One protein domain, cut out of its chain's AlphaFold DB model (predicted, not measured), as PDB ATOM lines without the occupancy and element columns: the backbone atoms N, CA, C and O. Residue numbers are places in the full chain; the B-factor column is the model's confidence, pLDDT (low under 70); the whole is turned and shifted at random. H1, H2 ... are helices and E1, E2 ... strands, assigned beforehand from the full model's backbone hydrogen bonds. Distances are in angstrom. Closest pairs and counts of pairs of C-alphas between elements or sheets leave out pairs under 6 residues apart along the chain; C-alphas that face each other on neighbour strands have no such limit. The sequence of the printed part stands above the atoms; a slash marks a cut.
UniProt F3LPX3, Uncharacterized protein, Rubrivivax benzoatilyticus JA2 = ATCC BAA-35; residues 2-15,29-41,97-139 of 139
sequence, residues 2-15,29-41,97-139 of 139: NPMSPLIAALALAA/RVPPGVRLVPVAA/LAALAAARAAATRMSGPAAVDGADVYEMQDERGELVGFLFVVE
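AT A GLANCE: This is residues 2 to 15, 29 to 41 and 97 to 139 of the 139 residues of an uncharacterized protein of Rubrivivax benzoatilyticus JA2 = ATCC BAA-35 (UniProt F3LPX3). A strongly twisted sheet of four antiparallel strands, in the order E1 - E4 - E3 - E2, is covered on one face by helix H1 over E1 and E4, making two layers; short H2 follows H1. The printed part has 70 residues, with E1 E2 H1 H2 E3 E4 along the chain, class mixed. It is compact, with a radius of gyration of the C-alphas of 12.4 A, and elongated, spanning 42 by 26 by 24 A.

IN THESE COORDINATES: E1, residues 9 to 13, begins at C-alpha 9 (1.219, 20.308, -9.099). E2 is residues 35 to 38, H1 97 to 111 (20.6 A), H2 113 to 116, E3 120 to 125 (16.0 A). E4, 131 to 137 (17.5 A), ends at C-alpha 137 (4.285, 23.795, -6.379).

HOW THE PARTS SIT: Within hydrogen-bond range are N 12 and O 134 across the neighbours E1 and E4, at 3.4 A, N 122 and O 135 across the hairpin E3 and E4, at 2.9 A, and N 35 and O 125 across the neighbours E2 and E3, at 2.8 A. H1 runs slantwise to the strands, at a height over the sheet of 8.8 A; the closest C-alphas of H1 and E1 are Ala 103 and Ala 12, 5.6 A. With residues 104 to 108 alone H1 touches H2, closest C-alphas Thr 108 and Val 116, 6.1 A. In H1 every O i to N i+4 pair is within hydrogen-bond range; H2 is too short for one.

THE WHOLE: Residues 16 to 28 and 42 to 96 are not printed, leaving C-alpha gaps of 16.2 A and 13.0 A. Confidence is low at residues 2 to 15, 29 to 31, 40 to 41 and 139.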
ATOM      1  N   ASN A   2       8.269  29.615 -27.915       33.88
ATOM      2  CA  ASN A   2       8.666  28.822 -26.750       33.88
ATOM      3  C   ASN A   2       7.513  27.868 -26.403       33.88
ATOM      4  O   ASN A   2       6.372  28.337 -26.345       33.88
ATOM      5  N   PRO A   3       7.757  26.562 -26.206       43.34
ATOM      6  CA  PRO A   3       6.730  25.665 -25.698       43.34
ATOM      7  C   PRO A   3       6.459  25.987 -24.221       43.34
ATOM      8  O   PRO A   3       7.384  26.032 -23.416       43.34
ATOM      9  N   MET A   4       5.192  26.247 -23.884       36.53
ATOM     10  CA  MET A   4       4.710  26.325 -22.502       36.53
ATOM     11  C   MET A   4       4.887  24.953 -21.840       36.53
ATOM     12  O   MET A   4       4.266  23.982 -22.274       36.53
ATOM     13  N   SER A   5       5.732  24.879 -20.812       36.03
ATOM     14  CA  SER A   5       5.835  23.712 -19.932       36.03
ATOM     15  C   SER A   5       4.526  23.517 -19.151       36.03
ATOM     16  O   SER A   5       3.951  24.504 -18.685       36.03
ATOM     17  N   PRO A   6       4.027  22.278 -18.993       39.47
ATOM     18  CA  PRO A   6       2.894  22.002 -18.121       39.47
ATOM     19  C   PRO A   6       3.341  22.072 -16.654       39.47
ATOM     20  O   PRO A   6       4.244  21.349 -16.243       39.47
ATOM     21  N   LEU A   7       2.694  22.937 -15.876       37.22
ATOM     22  CA  LEU A   7       2.907  23.084 -14.436       37.22
ATOM     23  C   LEU A   7       2.368  21.827 -13.726       37.22
ATOM     24  O   LEU A   7       1.159  21.588 -13.711       37.22
ATOM     25  N   ILE A   8       3.261  20.979 -13.207       36.59
ATOM     26  CA  ILE A   8       2.899  19.741 -12.501       36.59
ATOM     27  C   ILE A   8       2.758  20.067 -11.012       36.59
ATOM     28  O   ILE A   8       3.749  20.262 -10.317       36.59
ATOM     29  N   ALA A   9       1.521  20.106 -10.515       39.25
ATOM     30  CA  ALA A   9       1.219  20.308  -9.099       39.25
ATOM     31  C   ALA A   9       0.793  18.982  -8.445       39.25
ATOM     32  O   ALA A   9      -0.115  18.312  -8.944       39.25
ATOM     33  N   ALA A  10       1.429  18.610  -7.329       40.44
ATOM     34  CA  ALA A  10       1.119  17.394  -6.577       40.44
ATOM     35  C   ALA A  10       0.375  17.735  -5.274       40.44
ATOM     36  O   ALA A  10       0.883  18.471  -4.424       40.44
ATOM     37  N   LEU A  11      -0.833  17.184  -5.119       38.94
ATOM     38  CA  LEU A  11      -1.675  17.321  -3.928       38.94
ATOM     39  C   LEU A  11      -1.479  16.109  -3.012       38.94
ATOM     40  O   LEU A  11      -1.776  14.986  -3.416       38.94
ATOM     41  N   ALA A  12      -1.027  16.323  -1.776       41.88
ATOM     42  CA  ALA A  12      -0.985  15.280  -0.754       41.88
ATOM     43  C   ALA A  12      -2.053  15.572   0.311       41.88
ATOM     44  O   ALA A  12      -1.887  16.454   1.157       41.88
ATOM     45  N   LEU A  13      -3.170  14.840   0.248       39.56
ATOM     46  CA  LEU A  13      -4.283  14.958   1.189       39.56
ATOM     47  C   LEU A  13      -4.011  14.077   2.420       39.56
ATOM     48  O   LEU A  13      -3.992  12.850   2.320       39.56
ATOM     49  N   ALA A  14      -3.788  14.692   3.581       36.72
ATOM     50  CA  ALA A  14      -3.602  13.977   4.840       36.72
ATOM     51  C   ALA A  14      -4.965  13.748   5.510       36.72
ATOM     52  O   ALA A  14      -5.315  14.417   6.475       36.72
ATOM     53  N   ALA A  15      -5.750  12.805   4.991       39.22
ATOM     54  CA  ALA A  15      -6.944  12.322   5.677       39.22
ATOM     55  C   ALA A  15      -6.668  10.915   6.211       39.22
ATOM     56  O   ALA A  15      -6.474   9.965   5.451       39.22
ATOM     57  N   ARG A  29      -6.229  20.731  -7.652       58.97
ATOM     58  CA  ARG A  29      -7.189  21.828  -7.493       58.97
ATOM     59  C   ARG A  29      -7.365  22.112  -6.015       58.97
ATOM     60  O   ARG A  29      -7.717  21.220  -5.249       58.97
ATOM     61  N   VAL A  30      -7.159  23.370  -5.638       64.38
ATOM     62  CA  VAL A  30      -7.508  23.873  -4.308       64.38
ATOM     63  C   VAL A  30      -9.032  23.765  -4.149       64.38
ATOM     64  O   VAL A  30      -9.757  24.316  -4.986       64.38
ATOM     65  N   PRO A  31      -9.542  23.046  -3.133       66.31
ATOM     66  CA  PRO A  31     -10.977  22.970  -2.887       66.31
ATOM     67  C   PRO A  31     -11.572  24.360  -2.599       66.31
ATOM     68  O   PRO A  31     -10.896  25.212  -2.014       66.31
ATOM     69  N   PRO A  32     -12.833  24.630  -2.983       72.00
ATOM     70  CA  PRO A  32     -13.490  25.882  -2.620       72.00
ATOM     71  C   PRO A  32     -13.540  26.033  -1.091       72.00
ATOM     72  O   PRO A  32     -13.825  25.069  -0.385       72.00
ATOM     73  N   GLY A  33     -13.245  27.236  -0.589       75.31
ATOM     74  CA  GLY A  33     -13.187  27.524   0.852       75.31
ATOM     75  C   GLY A  33     -11.830  27.252   1.515       75.31
ATOM     76  O   GLY A  33     -11.683  27.510   2.705       75.31
ATOM     77  N   VAL A  34     -10.825  26.781   0.766       82.25
ATOM     78  CA  VAL A  34      -9.471  26.555   1.291       82.25
ATOM     79  C   VAL A  34      -8.589  27.791   1.117       82.25
ATOM     80  O   VAL A  34      -8.461  28.343   0.022       82.25
ATOM     81  N   ARG A  35      -7.934  28.203   2.204       85.00
ATOM     82  CA  ARG A  35      -6.891  29.231   2.223       85.00
ATOM     83  C   ARG A  35      -5.518  28.575   2.092       85.00
ATOM     84  O   ARG A  35      -5.232  27.602   2.781       85.00
ATOM     85  N   LEU A  36      -4.657  29.141   1.245       83.00
ATOM     86  CA  LEU A  36      -3.256  28.735   1.135       83.00
ATOM     87  C   LEU A  36      -2.372  29.611   2.024       83.00
ATOM     88  O   LEU A  36      -2.395  30.837   1.903       83.00
ATOM     89  N   VAL A  37      -1.587  28.980   2.893       85.50
ATOM     90  CA  VAL A  37      -0.613  29.641   3.769       85.50
ATOM     91  C   VAL A  37       0.783  29.127   3.421       85.50
ATOM     92  O   VAL A  37       1.007  27.921   3.496       85.50
ATOM     93  N   PRO A  38       1.734  29.984   3.014       84.06
ATOM     94  CA  PRO A  38       3.082  29.529   2.698       84.06
ATOM     95  C   PRO A  38       3.755  28.941   3.946       84.06
ATOM     96  O   PRO A  38       3.711  29.532   5.023       84.06
ATOM     97  N   VAL A  39       4.410  27.790   3.787       81.38
ATOM     98  CA  VAL A  39       5.160  27.091   4.853       81.38
ATOM     99  C   VAL A  39       6.580  27.668   5.012       81.38
ATOM    100  O   VAL A  39       7.404  27.144   5.760       81.38
ATOM    101  N   ALA A  40       6.888  28.766   4.316       66.94
ATOM    102  CA  ALA A  40       8.174  29.445   4.405       66.94
ATOM    103  C   ALA A  40       8.481  29.926   5.834       66.94
ATOM    104  O   ALA A  40       7.581  30.197   6.633       66.94
ATOM    105  N   ALA A  41       9.779  30.027   6.141       49.66
ATOM    106  CA  ALA A  41      10.265  30.457   7.446       49.66
ATOM    107  C   ALA A  41       9.605  31.788   7.849       49.66
ATOM    108  O   ALA A  41       9.556  32.699   7.020       49.66
ATOM    109  N   LEU A  97       4.447  19.323  11.970       86.12
ATOM    110  CA  LEU A  97       5.732  18.897  11.404       86.12
ATOM    111  C   LEU A  97       5.693  17.438  10.936       86.12
ATOM    112  O   LEU A  97       6.220  17.123   9.868       86.12
ATOM    113  N   ALA A  98       5.043  16.553  11.696       84.25
ATOM    114  CA  ALA A  98       4.850  15.159  11.311       84.25
ATOM    115  C   ALA A  98       3.983  15.039  10.046       84.25
ATOM    116  O   ALA A  98       4.337  14.295   9.126       84.25
ATOM    117  N   ALA A  99       2.897  15.811   9.956       85.56
ATOM    118  CA  ALA A  99       2.036  15.866   8.778       85.56
ATOM    119  C   ALA A  99       2.789  16.385   7.542       85.56
ATOM    120  O   ALA A  99       2.689  15.787   6.469       85.56
ATOM    121  N   LEU A 100       3.604  17.434   7.695       87.44
ATOM    122  CA  LEU A 100       4.449  17.960   6.620       87.44
ATOM    123  C   LEU A 100       5.480  16.924   6.149       87.44
ATOM    124  O   LEU A 100       5.652  16.721   4.946       87.44
ATOM    125  N   ALA A 101       6.145  16.233   7.078       86.75
ATOM    126  CA  ALA A 101       7.103  15.181   6.747       86.75
ATOM    127  C   ALA A 101       6.433  14.018   5.993       86.75
ATOM    128  O   ALA A 101       6.958  13.549   4.979       86.75
ATOM    129  N   ALA A 102       5.245  13.594   6.437       85.25
ATOM    130  CA  ALA A 102       4.456  12.564   5.769       85.25
ATOM    131  C   ALA A 102       4.006  13.001   4.363       85.25
ATOM    132  O   ALA A 102       4.134  12.228   3.407       85.25
ATOM    133  N   ALA A 103       3.547  14.247   4.211       85.75
ATOM    134  CA  ALA A 103       3.160  14.817   2.924       85.75
ATOM    135  C   ALA A 103       4.350  14.902   1.961       85.75
ATOM    136  O   ALA A 103       4.235  14.500   0.803       85.75
ATOM    137  N   ARG A 104       5.527  15.316   2.448       85.56
ATOM    138  CA  ARG A 104       6.761  15.352   1.652       85.56
ATOM    139  C   ARG A 104       7.194  13.953   1.210       85.56
ATOM    140  O   ARG A 104       7.587  13.766   0.059       85.56
ATOM    141  N   ALA A 105       7.075  12.950   2.083       84.12
ATOM    142  CA  ALA A 105       7.355  11.555   1.742       84.12
ATOM    143  C   ALA A 105       6.365  11.001   0.699       84.12
ATOM    144  O   ALA A 105       6.761  10.262  -0.206       84.12
ATOM    145  N   ALA A 106       5.082  11.364   0.786       82.81
ATOM    146  CA  ALA A 106       4.082  11.019  -0.223       82.81
ATOM    147  C   ALA A 106       4.384  11.686  -1.575       82.81
ATOM    148  O   ALA A 106       4.475  10.983  -2.580       82.81
ATOM    149  N   ALA A 107       4.649  12.995  -1.585       81.38
ATOM    150  CA  ALA A 107       5.022  13.739  -2.785       81.38
ATOM    151  C   ALA A 107       6.289  13.164  -3.439       81.38
ATOM    152  O   ALA A 107       6.330  12.966  -4.650       81.38
ATOM    153  N   THR A 108       7.289  12.784  -2.636       83.88
ATOM    154  CA  THR A 108       8.530  12.162  -3.129       83.88
ATOM    155  C   THR A 108       8.263  10.824  -3.814       83.88
ATOM    156  O   THR A 108       8.869  10.528  -4.841       83.88
ATOM    157  N   ARG A 109       7.343  10.007  -3.279       83.44
ATOM    158  CA  ARG A 109       6.949   8.737  -3.911       83.44
ATOM    159  C   ARG A 109       6.187   8.942  -5.221       83.44
ATOM    160  O   ARG A 109       6.319   8.110  -6.109       83.44
ATOM    161  N   MET A 110       5.387  10.004  -5.324       78.88
ATOM    162  CA  MET A 110       4.542  10.271  -6.493       78.88
ATOM    163  C   MET A 110       5.304  10.955  -7.632       78.88
ATOM    164  O   MET A 110       5.173  10.546  -8.781       78.88
ATOM    165  N   SER A 111       6.103  11.971  -7.308       79.31
ATOM    166  CA  SER A 111       6.729  12.871  -8.287       79.31
ATOM    167  C   SER A 111       8.253  12.734  -8.356       79.31
ATOM    168  O   SER A 111       8.893  13.334  -9.216       79.31
ATOM    169  N   GLY A 112       8.849  11.932  -7.472       81.69
ATOM    170  CA  GLY A 112      10.295  11.794  -7.337       81.69
ATOM    171  C   GLY A 112      10.927  12.902  -6.481       81.69
ATOM    172  O   GLY A 112      10.359  13.982  -6.320       81.69
ATOM    173  N   PRO A 113      12.123  12.657  -5.918       81.88
ATOM    174  CA  PRO A 113      12.773  13.591  -4.998       81.88
ATOM    175  C   PRO A 113      13.150  14.918  -5.664       81.88
ATOM    176  O   PRO A 113      13.017  15.958  -5.035       81.88
ATOM    177  N   ALA A 114      13.547  14.898  -6.939       79.69
ATOM    178  CA  ALA A 114      13.955  16.097  -7.672       79.69
ATOM    179  C   ALA A 114      12.808  17.094  -7.914       79.69
ATOM    180  O   ALA A 114      13.066  18.280  -8.028       79.69
ATOM    181  N   ALA A 115      11.558  16.623  -7.981       73.94
ATOM    182  CA  ALA A 115      10.393  17.494  -8.135       73.94
ATOM    183  C   ALA A 115       9.965  18.137  -6.806       73.94
ATOM    184  O   ALA A 115       9.314  19.168  -6.793       73.94
ATOM    185  N   VAL A 116      10.295  17.510  -5.675       80.06
ATOM    186  CA  VAL A 116       9.938  18.008  -4.338       80.06
ATOM    187  C   VAL A 116      11.039  18.900  -3.768       80.06
ATOM    188  O   VAL A 116      10.787  19.735  -2.899       80.06
ATOM    189  N   ASP A 117      12.272  18.711  -4.227       79.69
ATOM    190  CA  ASP A 117      13.403  19.526  -3.816       79.69
ATOM    191  C   ASP A 117      13.323  20.911  -4.472       79.69
ATOM    192  O   ASP A 117      13.283  21.030  -5.692       79.69
ATOM    193  N   GLY A 118      13.244  21.958  -3.650       73.69
ATOM    194  CA  GLY A 118      13.024  23.333  -4.116       73.69
ATOM    195  C   GLY A 118      11.567  23.698  -4.420       73.69
ATOM    196  O   GLY A 118      11.326  24.823  -4.839       73.69
ATOM    197  N   ALA A 119      10.603  22.798  -4.189       80.88
ATOM    198  CA  ALA A 119       9.187  23.115  -4.350       80.88
ATOM    199  C   ALA A 119       8.711  24.124  -3.294       80.88
ATOM    200  O   ALA A 119       9.002  23.972  -2.101       80.88
ATOM    201  N   ASP A 120       7.904  25.095  -3.720       83.69
ATOM    202  CA  ASP A 120       7.179  25.962  -2.798       83.69
ATOM    203  C   ASP A 120       6.073  25.155  -2.120       83.69
ATOM    204  O   ASP A 120       5.249  24.505  -2.774       83.69
ATOM    205  N   VAL A 121       6.056  25.191  -0.787       86.19
ATOM    206  CA  VAL A 121       5.105  24.420   0.017       86.19
ATOM    207  C   VAL A 121       4.076  25.350   0.634       86.19
ATOM    208  O   VAL A 121       4.419  26.307   1.330       86.19
ATOM    209  N   TYR A 122       2.807  25.021   0.423       87.12
ATOM    210  CA  TYR A 122       1.671  25.720   1.007       87.12
ATOM    211  C   TYR A 122       0.861  24.771   1.881       87.12
ATOM    212  O   TYR A 122       0.564  23.642   1.493       87.12
ATOM    213  N   GLU A 123       0.457  25.255   3.043       89.19
ATOM    214  CA  GLU A 123      -0.597  24.659   3.844       89.19
ATOM    215  C   GLU A 123      -1.949  25.039   3.288       89.19
ATOM    216  O   GLU A 123      -2.235  26.207   3.028       89.19
ATOM    217  N   MET A 124      -2.791  24.033   3.146       88.88
ATOM    218  CA  MET A 124      -4.199  24.206   2.875       88.88
ATOM    219  C   MET A 124      -4.928  24.238   4.210       88.88
ATOM    220  O   MET A 124      -4.899  23.251   4.947       88.88
ATOM    221  N   GLN A 125      -5.576  25.357   4.509       88.19
ATOM    222  CA  GLN A 125      -6.413  25.525   5.691       88.19
ATOM    223  C   GLN A 125      -7.875  25.673   5.282       88.19
ATOM    224  O   GLN A 125      -8.165  26.320   4.275       88.19
ATOM    225  N   ASP A 126      -8.795  25.082   6.038       86.50
ATOM    226  CA  ASP A 126     -10.231  25.279   5.827       86.50
ATOM    227  C   ASP A 126     -10.718  26.655   6.335       86.50
ATOM    228  O   ASP A 126      -9.941  27.497   6.794       86.50
ATOM    229  N   GLU A 127     -12.030  26.900   6.272       86.06
ATOM    230  CA  GLU A 127     -12.650  28.146   6.752       86.06
ATOM    231  C   GLU A 127     -12.477  28.380   8.265       86.06
ATOM    232  O   GLU A 127     -12.659  29.503   8.740       86.06
ATOM    233  N   ARG A 128     -12.133  27.335   9.024       83.19
ATOM    234  CA  ARG A 128     -11.875  27.381  10.468       83.19
ATOM    235  C   ARG A 128     -10.390  27.568  10.785       83.19
ATOM    236  O   ARG A 128     -10.057  27.784  11.944       83.19
ATOM    237  N   GLY A 129      -9.521  27.542   9.771       81.69
ATOM    238  CA  GLY A 129      -8.069  27.614   9.924       81.69
ATOM    239  C   GLY A 129      -7.408  26.259  10.189       81.69
ATOM    240  O   GLY A 129      -6.214  26.221  10.475       81.69
ATOM    241  N   GLU A 130      -8.152  25.156  10.086       84.12
ATOM    242  CA  GLU A 130      -7.641  23.811  10.349       84.12
ATOM    243  C   GLU A 130      -6.870  23.273   9.144       84.12
ATOM    244  O   GLU A 130      -7.276  23.451   7.993       84.12
ATOM    245  N   LEU A 131      -5.757  22.584   9.405       84.56
ATOM    246  CA  LEU A 131      -4.919  21.992   8.365       84.56
ATOM    247  C   LEU A 131      -5.657  20.845   7.658       84.56
ATOM    248  O   LEU A 131      -5.943  19.815   8.265       84.56
ATOM    249  N   VAL A 132      -5.881  20.982   6.350       88.06
ATOM    250  CA  VAL A 132      -6.493  19.936   5.507       88.06
ATOM    251  C   VAL A 132      -5.500  19.256   4.557       88.06
ATOM    252  O   VAL A 132      -5.789  18.190   4.011       88.06
ATOM    253  N   GLY A 133      -4.310  19.829   4.359       86.00
ATOM    254  CA  GLY A 133      -3.236  19.187   3.601       86.00
ATOM    255  C   GLY A 133      -2.135  20.142   3.155       86.00
ATOM    256  O   GLY A 133      -2.095  21.301   3.565       86.00
ATOM    257  N   PHE A 134      -1.255  19.643   2.286       88.31
ATOM    258  CA  PHE A 134      -0.148  20.417   1.728       88.31
ATOM    259  C   PHE A 134      -0.170  20.390   0.202       88.31
ATOM    260  O   PHE A 134      -0.465  19.363  -0.420       88.31
ATOM    261  N   LEU A 135       0.184  21.527  -0.386       86.62
ATOM    262  CA  LEU A 135       0.370  21.707  -1.817       86.62
ATOM    263  C   LEU A 135       1.849  21.978  -2.096       86.62
ATOM    264  O   LEU A 135       2.419  22.913  -1.536       86.62
ATOM    265  N   PHE A 136       2.442  21.166  -2.971       85.06
ATOM    266  CA  PHE A 136       3.807  21.344  -3.464       85.06
ATOM    267  C   PHE A 136       3.738  21.894  -4.888       85.06
ATOM    268  O   PHE A 136       3.196  21.234  -5.782       85.06
ATOM    269  N   VAL A 137       4.254  23.106  -5.085       80.06
ATOM    270  CA  VAL A 137       4.285  23.795  -6.379       80.06
ATOM    271  C   VAL A 137       5.709  23.752  -6.923       80.06
ATOM    272  O   VAL A 137       6.652  24.122  -6.228       80.06
ATOM    273  N   VAL A 138       5.850  23.269  -8.156       72.62
ATOM    274  CA  VAL A 138       7.127  23.137  -8.870       72.62
ATOM    275  C   VAL A 138       7.035  23.997 -10.129       72.62
ATOM    276  O   VAL A 138       6.068  23.847 -10.883       72.62
ATOM    277  N   GLU A 139       7.988  24.911 -10.323       59.78
ATOM    278  CA  GLU A 139       8.114  25.725 -11.547       59.78
ATOM    279  C   GLU A 139       8.803  24.973 -12.695       59.78
ATOM    280  O   GLU A 139       9.744  24.188 -12.429       59.78
TER     281      GLU A 139